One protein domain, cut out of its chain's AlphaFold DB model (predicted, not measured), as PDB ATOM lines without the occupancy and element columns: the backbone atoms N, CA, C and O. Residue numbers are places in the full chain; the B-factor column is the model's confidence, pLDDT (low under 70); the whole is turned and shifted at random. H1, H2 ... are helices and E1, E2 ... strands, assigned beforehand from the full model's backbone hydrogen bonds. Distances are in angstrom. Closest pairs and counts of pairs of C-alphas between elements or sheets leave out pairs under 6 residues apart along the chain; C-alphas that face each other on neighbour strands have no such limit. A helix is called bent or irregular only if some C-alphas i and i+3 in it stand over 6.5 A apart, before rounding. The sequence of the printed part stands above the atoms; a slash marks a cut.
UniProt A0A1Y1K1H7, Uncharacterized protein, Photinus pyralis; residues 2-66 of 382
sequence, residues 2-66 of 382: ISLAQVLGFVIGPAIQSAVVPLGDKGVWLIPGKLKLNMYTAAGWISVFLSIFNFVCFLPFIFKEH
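This is residues 2 to 66 of the 382 residues of an uncharacterized protein of Photinus pyralis (UniProt A0A1Y1K1H7). A two-stranded hairpin of E1 and E2 sits at the point of an open V made by two long helices, H1 and H2, which meet near the end of H1 and the start of H2. The free parts of the two arms spread from there, residues 2 to 12 of H1 on one and residues 48 to 66, with the last residues beyond H2, on the other. The printed part has 65 residues with two named helices and two named strands in the order H1, E1, E2, H2; the sheet E1 - E2 is antiparallel, and the class is mostly helix. The whole is loose, with a radius of gyration of the C-alphas of 15.4 A, and flat, spanning 48 by 26 by 10 A.

Strand E1 is residues 28 to 31, and E2 is residues 35 to 37. Helix H1, residues 2 to 23, is 33.2 A long from C-alpha 2 at (200.328, 126.162, 122.710) to C-alpha 23 at (221.059, 116.415, 98.652). Helix H2, residues 39 to 58, is 29.8 A long and ends with C-alpha 58 at (193.568, 113.986, 115.174). Both helices are only just irregular: C-alphas 19 and 22 in H1 are 7.0 A apart, and C-alphas 40 and 43 in H2 are 6.8 A apart.

E1 and E2 form a hairpin, antiparallel at 151 degrees, with N 28 and O 37 within hydrogen-bond range at 2.8 A and N 35 and O 31 at 3.0 A. E2 and H2 are near each other, with 5 pairs of C-alphas within 10 A. E1 and H2 are apart, and H1 and E2 are only just apart, their closest C-alphas at 8.1 A. H1 touches H2 with residues 16 to 23 alone, and H2 touches H1 with residues 39 to 43 alone; the closest C-alphas, of Val 21 and Met 39, are 4.9 A apart. The two run opposite ways at a tilt of 37 degrees, only just steep. O i to N i+4 pairs are within hydrogen-bond range in 15 of 18 cases in H1 and 14 of 16 in H2.

The C-alphas farthest apart, of Lys 26 and His 66, are 48.5 A apart. The printed part has no cut, and its three links between named elements are tight. The mean pLDDT of the printed part is 81.3, with residues 2 to 4 and 65 to 66 under 70.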
ATOM      1  N   ILE A   2     200.408 125.873 124.162       66.62
ATOM      2  CA  ILE A   2     200.328 126.162 122.710       66.62
ATOM      3  C   ILE A   2     201.547 126.950 122.192       66.62
ATOM      4  O   ILE A   2     202.157 126.552 121.203       66.62
ATOM      5  N   SER A   3     201.959 128.011 122.891       65.38
ATOM      6  CA  SER A   3     203.083 128.855 122.460       65.38
ATOM      7  C   SER A   3     204.420 128.099 122.422       65.38
ATOM      8  O   SER A   3     205.230 128.348 121.541       65.38
ATOM      9  N   LEU A   4     204.628 127.114 123.307       68.00
ATOM     10  CA  LEU A   4     205.838 126.280 123.306       68.00
ATOM     11  C   LEU A   4     205.876 125.340 122.091       68.00
ATOM     12  O   LEU A   4     206.911 125.214 121.445       68.00
ATOM     13  N   ALA A   5     204.742 124.731 121.729       75.88
ATOM     14  CA  ALA A   5     204.650 123.911 120.520       75.88
ATOM     15  C   ALA A   5     204.910 124.735 119.244       75.88
ATOM     16  O   ALA A   5     205.581 124.265 118.328       75.88
ATOM     17  N   GLN A   6     204.438 125.986 119.208       72.31
ATOM     18  CA  GLN A   6     204.708 126.905 118.101       72.31
ATOM     19  C   GLN A   6     206.208 127.214 117.961       72.31
ATOM     20  O   GLN A   6     206.723 127.245 116.845       72.31
ATOM     21  N   VAL A   7     206.922 127.391 119.074       71.62
ATOM     22  CA  VAL A   7     208.380 127.614 119.077       71.62
ATOM     23  C   VAL A   7     209.128 126.382 118.605       71.62
ATOM     24  O   VAL A   7     210.021 126.503 117.775       71.62
ATOM     25  N   LEU A   8     208.732 125.191 119.063       77.25
ATOM     26  CA  LEU A   8     209.324 123.938 118.589       77.25
ATOM     27  C   LEU A   8     209.175 123.782 117.072       77.25
ATOM     28  O   LEU A   8     210.116 123.346 116.416       77.25
ATOM     29  N   GLY A   9     208.042 124.199 116.500       80.12
ATOM     30  CA  GLY A   9     207.865 124.250 115.047       80.12
ATOM     31  C   GLY A   9     208.905 125.135 114.347       80.12
ATOM     32  O   GLY A   9     209.468 124.726 113.333       80.12
ATOM     33  N   PHE A  10     209.218 126.302 114.920       73.62
ATOM     34  CA  PHE A  10     210.262 127.202 114.416       73.62
ATOM     35  C   PHE A  10     211.692 126.676 114.606       73.62
ATOM     36  O   PHE A  10     212.574 127.102 113.869       73.62
ATOM     37  N   VAL A  11     211.935 125.755 115.546       79.75
ATOM     38  CA  VAL A  11     213.225 125.047 115.666       79.75
ATOM     39  C   VAL A  11     213.319 123.950 114.601       79.75
ATOM     40  O   VAL A  11     214.283 123.872 113.845       79.75
ATOM     41  N   ILE A  12     212.307 123.082 114.555       84.81
ATOM     42  CA  ILE A  12     212.343 121.835 113.786       84.81
ATOM     43  C   ILE A  12     212.297 122.115 112.280       84.81
ATOM     44  O   ILE A  12     212.992 121.443 111.523       84.81
ATOM     45  N   GLY A  13     211.523 123.109 111.833       85.38
ATOM     46  CA  GLY A  13     211.387 123.438 110.409       85.38
ATOM     47  C   GLY A  13     212.725 123.773 109.731       85.38
ATOM     48  O   GLY A  13     213.144 123.033 108.838       85.38
ATOM     49  N   PRO A  14     213.434 124.832 110.162       84.88
ATOM     50  CA  PRO A  14     214.730 125.211 109.600       84.88
ATOM     51  C   PRO A  14     215.823 124.157 109.806       84.88
ATOM     52  O   PRO A  14     216.682 123.989 108.941       84.88
ATOM     53  N   ALA A  15     215.775 123.396 110.907       86.31
ATOM     54  CA  ALA A  15     216.698 122.285 111.133       86.31
ATOM     55  C   ALA A  15     216.524 121.178 110.079       86.31
ATOM     56  O   ALA A  15     217.505 120.704 109.508       86.31
ATOM     57  N   ILE A  16     215.276 120.807 109.765       88.44
ATOM     58  CA  ILE A  16     214.967 119.874 108.674       88.44
ATOM     59  C   ILE A  16     215.424 120.458 107.334       88.44
ATOM     60  O   ILE A  16     216.017 119.736 106.537       88.44
ATOM     61  N   GLN A  17     215.186 121.751 107.091       85.31
ATOM     62  CA  GLN A  17     215.618 122.422 105.864       85.31
ATOM     63  C   GLN A  17     217.141 122.361 105.686       85.31
ATOM     64  O   GLN A  17     217.603 121.988 104.613       85.31
ATOM     65  N   SER A  18     217.918 122.647 106.733       87.25
ATOM     66  CA  SER A  18     219.383 122.533 106.712       87.25
ATOM     67  C   SER A  18     219.838 121.085 106.486       87.25
ATOM     68  O   SER A  18     220.731 120.832 105.676       87.25
ATOM     69  N   ALA A  19     219.172 120.118 107.126       88.69
ATOM     70  CA  ALA A  19     219.498 118.698 107.005       88.69
ATOM     71  C   ALA A  19     219.300 118.136 105.584       88.69
ATOM     72  O   ALA A  19     219.951 117.155 105.228       88.69
ATOM     73  N   VAL A  20     218.432 118.745 104.765       88.25
ATOM     74  CA  VAL A  20     218.189 118.314 103.376       88.25
ATOM     75  C   VAL A  20     219.053 119.037 102.335       88.25
ATOM     76  O   VAL A  20     219.089 118.595 101.188       88.25
ATOM     77  N   VAL A  21     219.794 120.094 102.698       85.50
ATOM     78  CA  VAL A  21     220.699 120.806 101.767       85.50
ATOM     79  C   VAL A  21     221.774 119.897 101.141       85.50
ATOM     80  O   VAL A  21     221.989 120.011  99.931       85.50
ATOM     81  N   PRO A  22     222.394 118.934 101.863       85.06
ATOM     82  CA  PRO A  22     223.402 118.035 101.287       85.06
ATOM     83  C   PRO A  22     222.924 117.169 100.107       85.06
ATOM     84  O   PRO A  22     223.750 116.571  99.422       85.06
ATOM     85  N   LEU A  23     221.612 117.098  99.833       82.00
ATOM     86  CA  LEU A  23     221.059 116.415  98.652       82.00
ATOM     87  C   LEU A  23     221.417 117.110  97.322       82.00
ATOM     88  O   LEU A  23     221.333 116.484  96.261       82.00
ATOM     89  N   GLY A  24     221.803 118.390  97.361       79.31
ATOM     90  CA  GLY A  24     222.200 119.166  96.185       79.31
ATOM     91  C   GLY A  24     221.071 119.423  95.170       79.31
ATOM     92  O   GLY A  24     219.921 119.002  95.336       79.31
ATOM     93  N   ASP A  25     221.403 120.108  94.069       75.06
ATOM     94  CA  ASP A  25     220.446 120.442  92.993       75.06
ATOM     95  C   ASP A  25     220.097 119.232  92.111       75.06
ATOM     96  O   ASP A  25     219.014 119.136  91.509       75.06
ATOM     97  N   LYS A  26     221.040 118.286  92.014       72.94
ATOM     98  CA  LYS A  26     220.907 117.075  91.200       72.94
ATOM     99  C   LYS A  26     219.960 116.054  91.826       72.94
ATOM    100  O   LYS A  26     219.296 115.379  91.047       72.94
ATOM    101  N   GLY A  27     219.808 116.036  93.153       73.31
ATOM    102  CA  GLY A  27     218.784 115.276  93.877       73.31
ATOM    103  C   GLY A  27     218.694 113.779  93.538       73.31
ATOM    104  O   GLY A  27     219.523 113.219  92.826       73.31
ATOM    105  N   VAL A  28     217.644 113.132  94.039       79.62
ATOM    106  CA  VAL A  28     217.297 111.728  93.774       79.62
ATOM    107  C   VAL A  28     215.921 111.666  93.113       79.62
ATOM    108  O   VAL A  28     214.994 112.367  93.514       79.62
ATOM    109  N   TRP A  29     215.752 110.834  92.086       77.88
ATOM    110  CA  TRP A  29     214.442 110.624  91.467       77.88
ATOM    111  C   TRP A  29     213.580 109.719  92.349       77.88
ATOM    112  O   TRP A  29     213.919 108.557  92.551       77.88
ATOM    113  N   LEU A  30     212.459 110.243  92.855       72.56
ATOM    114  CA  LEU A  30     211.476 109.449  93.606       72.56
ATOM    115  C   LEU A  30     210.504 108.743  92.653       72.56
ATOM    116  O   LEU A  30     210.145 107.589  92.856       72.56
ATOM    117  N   ILE A  31     210.093 109.449  91.593       77.69
ATOM    118  CA  ILE A  31     209.286 108.918  90.490       77.69
ATOM    119  C   ILE A  31     209.987 109.327  89.189       77.69
ATOM    120  O   ILE A  31     210.079 110.534  88.923       77.69
ATOM    121  N   PRO A  32     210.474 108.369  88.375       73.50
ATOM    122  CA  PRO A  32     211.197 108.667  87.142       73.50
ATOM    123  C   PRO A  32     210.406 109.626  86.242       73.50
ATOM    124  O   PRO A  32     209.251 109.370  85.908       73.50
ATOM    125  N   GLY A  33     211.010 110.764  85.888       70.75
ATOM    126  CA  GLY A  33     210.443 111.741  84.951       70.75
ATOM    127  C   GLY A  33     209.328 112.649  85.488       70.75
ATOM    128  O   GLY A  33     208.901 113.540  84.762       70.75
ATOM    129  N   LYS A  34     208.863 112.479  86.737       75.44
ATOM    130  CA  LYS A  34     207.811 113.338  87.325       75.44
ATOM    131  C   LYS A  34     208.193 113.992  88.643       75.44
ATOM    132  O   LYS A  34     207.789 115.126  88.878       75.44
ATOM    133  N   LEU A  35     208.946 113.298  89.504       76.62
ATOM    134  CA  LEU A  35     209.265 113.808  90.834       76.62
ATOM    135  C   LEU A  35     210.737 113.627  91.186       76.62
ATOM    136  O   LEU A  35     211.228 112.508  91.361       76.62
ATOM    137  N   LYS A  36     211.416 114.761  91.332       81.00
ATOM    138  CA  LYS A  36     212.819 114.855  91.714       81.00
ATOM    139  C   LYS A  36     212.904 115.400  93.134       81.00
ATOM    140  O   LYS A  36     212.424 116.499  93.383       81.00
ATOM    141  N   LEU A  37     213.500 114.634  94.039       83.69
ATOM    142  CA  LEU A  37     213.760 115.022  95.418       83.69
ATOM    143  C   LEU A  37     215.141 115.675  95.496       83.69
ATOM    144  O   LEU A  37     216.168 115.006  95.489       83.69
ATOM    145  N   ASN A  38     215.156 116.998  95.513       85.50
ATOM    146  CA  ASN A  38     216.347 117.839  95.622       85.50
ATOM    147  C   ASN A  38     216.221 118.771  96.836       85.50
ATOM    148  O   ASN A  38     215.186 118.765  97.508       85.50
ATOM    149  N   MET A  39     217.243 119.592  97.098       82.56
ATOM    150  CA  MET A  39     217.251 120.502  98.254       82.56
ATOM    151  C   MET A  39     215.998 121.403  98.354       82.56
ATOM    152  O   MET A  39     215.553 121.711  99.455       82.56
ATOM    153  N   TYR A  40     215.377 121.766  97.223       82.38
ATOM    154  CA  TYR A  40     214.206 122.653  97.180       82.38
ATOM    155  C   TYR A  40     212.874 121.939  97.447       82.38
ATOM    156  O   TYR A  40     211.923 122.548  97.927       82.38
ATOM    157  N   THR A  41     212.774 120.650  97.117       86.69
ATOM    158  CA  THR A  41     211.515 119.886  97.197       86.69
ATOM    159  C   THR A  41     211.458 118.958  98.407       86.69
ATOM    160  O   THR A  41     210.368 118.673  98.903       86.69
ATOM    161  N   ALA A  42     212.609 118.506  98.914       86.94
ATOM    162  CA  ALA A  42     212.698 117.548 100.015       86.94
ATOM    163  C   ALA A  42     212.007 118.052 101.292       86.94
ATOM    164  O   ALA A  42     211.191 117.334 101.870       86.94
ATOM    165  N   ALA A  43     212.260 119.305 101.692       85.94
ATOM    166  CA  ALA A  43     211.631 119.908 102.869       85.94
ATOM    167  C   ALA A  43     210.094 119.960 102.747       85.94
ATOM    168  O   ALA A  43     209.377 119.667 103.706       85.94
ATOM    169  N   GLY A  44     209.581 120.253 101.546       87.25
ATOM    170  CA  GLY A  44     208.145 120.257 101.262       87.25
ATOM    171  C   GLY A  44     207.506 118.879 101.451       87.25
ATOM    172  O   GLY A  44     206.482 118.760 102.120       87.25
ATOM    173  N   TRP A  45     208.138 117.820 100.940       89.19
ATOM    174  CA  TRP A  45     207.643 116.448 101.106       89.19
ATOM    175  C   TRP A  45     207.667 115.967 102.558       89.19
ATOM    176  O   TRP A  45     206.732 115.291 102.992       89.19
ATOM    177  N   ILE A  46     208.677 116.362 103.336       88.88
ATOM    178  CA  ILE A  46     208.720 116.075 104.777       88.88
ATOM    179  C   ILE A  46     207.559 116.772 105.500       88.88
ATOM    180  O   ILE A  46     206.901 116.157 106.340       88.88
ATOM    181  N   SER A  47     207.247 118.020 105.135       88.31
ATOM    182  CA  SER A  47     206.095 118.751 105.682       88.31
ATOM    183  C   SER A  47     204.757 118.071 105.357       88.31
ATOM    184  O   SER A  47     203.893 117.944 106.230       88.31
ATOM    185  N   VAL A  48     204.593 117.552 104.133       90.81
ATOM    186  CA  VAL A  48     203.409 116.762 103.741       90.81
ATOM    187  C   VAL A  48     203.282 115.508 104.604       90.81
ATOM    188  O   VAL A  48     202.207 115.245 105.144       90.81
ATOM    189  N   PHE A  49     204.372 114.761 104.790       90.81
ATOM    190  CA  PHE A  49     204.376 113.578 105.649       90.81
ATOM    191  C   PHE A  49     203.994 113.919 107.097       90.81
ATOM    192  O   PHE A  49     203.119 113.269 107.673       90.81
ATOM    193  N   LEU A  50     204.580 114.977 107.666       88.12
ATOM    194  CA  LEU A  50     204.262 115.437 109.018       88.12
ATOM    195  C   LEU A  50     202.795 115.877 109.139       88.12
ATOM    196  O   LEU A  50     202.156 115.610 110.154       88.12
ATOM    197  N   SER A  51     202.239 116.499 108.099       88.44
ATOM    198  CA  SER A  51     200.833 116.916 108.053       88.44
ATOM    199  C   SER A  51     199.880 115.722 108.019       88.44
ATOM    200  O   SER A  51     198.886 115.717 108.744       88.44
ATOM    201  N   ILE A  52     200.199 114.682 107.241       93.31
ATOM    202  CA  ILE A  52     199.439 113.423 107.222       93.31
ATOM    203  C   ILE A  52     199.496 112.759 108.599       93.31
ATOM    204  O   ILE A  52     198.463 112.347 109.122       93.31
ATOM    205  N   PHE A  53     200.676 112.700 109.220       90.25
ATOM    206  CA  PHE A  53     200.826 112.175 110.576       90.25
ATOM    207  C   PHE A  53     199.966 112.950 111.586       90.25
ATOM    208  O   PHE A  53     199.245 112.346 112.378       90.25
ATOM    209  N   ASN A  54     199.975 114.283 111.516       88.00
ATOM    210  CA  ASN A  54     199.165 115.134 112.384       88.00
ATOM    211  C   ASN A  54     197.662 114.868 112.177       88.00
ATOM    212  O   ASN A  54     196.925 114.690 113.144       88.00
ATOM    213  N   PHE A  55     197.218 114.736 110.922       89.31
ATOM    214  CA  PHE A  55     195.838 114.370 110.592       89.31
ATOM    215  C   PHE A  55     195.437 113.013 111.187       89.31
ATOM    216  O   PHE A  55     194.364 112.898 111.776       89.31
ATOM    217  N   VAL A  56     196.307 112.002 111.096       89.38
ATOM    218  CA  VAL A  56     196.062 110.678 111.691       89.38
ATOM    219  C   VAL A  56     195.945 110.768 113.214       89.38
ATOM    220  O   VAL A  56     195.036 110.172 113.784       89.38
ATOM    221  N   CYS A  57     196.800 111.551 113.877       86.69
ATOM    222  CA  CYS A  57     196.730 111.773 115.324       86.69
ATOM    223  C   CYS A  57     195.425 112.458 115.763       86.69
ATOM    224  O   CYS A  57     194.927 112.167 116.848       86.69
ATOM    225  N   PHE A  58     194.854 113.326 114.922       84.94
ATOM    226  CA  PHE A  58     193.568 113.986 115.174       84.94
ATOM    227  C   PHE A  58     192.344 113.103 114.910       84.94
ATOM    228  O   PHE A  58     191.230 113.499 115.264       84.94
ATOM    229  N   LEU A  59     192.505 111.916 114.312       88.12
ATOM    230  CA  LEU A  59     191.377 111.014 114.109       88.12
ATOM    231  C   LEU A  59     190.760 110.612 115.461       88.12
ATOM    232  O   LEU A  59     191.482 110.367 116.433       88.12
ATOM    233  N   PRO A  60     189.424 110.457 115.517       78.00
ATOM    234  CA  PRO A  60     188.677 110.205 116.757       78.00
ATOM    235  C   PRO A  60     189.053 108.888 117.454       78.00
ATOM    236  O   PRO A  60     188.666 108.650 118.596       78.00
ATOM    237  N   PHE A  61     189.806 108.020 116.771       79.75
ATOM    238  CA  PHE A  61     190.356 106.797 117.341       79.75
ATOM    239  C   PHE A  61     191.485 107.069 118.352       79.75
ATOM    240  O   PHE A  61     191.610 106.340 119.333       79.75
ATOM    241  N   ILE A  62     192.279 108.124 118.133       80.50
ATOM    242  CA  ILE A  62     193.464 108.466 118.935       80.50
ATOM    243  C   ILE A  62     193.170 109.667 119.840       80.50
ATOM    244  O   ILE A  62     193.436 109.615 121.042       80.50
ATOM    245  N   PHE A  63     192.586 110.736 119.293       79.31
ATOM    246  CA  PHE A  63     192.294 111.945 120.056       79.31
ATOM    247  C   PHE A  63     190.899 111.877 120.688       79.31
ATOM    248  O   PHE A  63     189.879 112.018 120.013       79.31
ATOM    249  N   LYS A  64     190.850 111.690 122.010       75.94
ATOM    250  CA  LYS A  64     189.624 111.847 122.804       75.94
ATOM    251  C   LYS A  64     189.651 113.195 123.507       75.94
ATOM    252  O   LYS A  64     190.486 113.432 124.376       75.94
ATOM    253  N   GLU A  65     188.721 114.067 123.142       66.44
ATOM    254  CA  GLU A  65     188.608 115.395 123.736       66.44
ATOM    255  C   GLU A  65     188.210 115.291 125.219       66.44
ATOM    256  O   GLU A  65     187.167 114.728 125.565       66.44
ATOM    257  N   HIS A  66     189.036 115.839 126.111       64.12
ATOM    258  CA  HIS A  66     188.730 115.928 127.536       64.12
ATOM    259  C   HIS A  66     188.469 117.391 127.905       64.12
ATOM    260  O   HIS A  66     189.370 118.227 127.869       64.12
TER     261      HIS A  66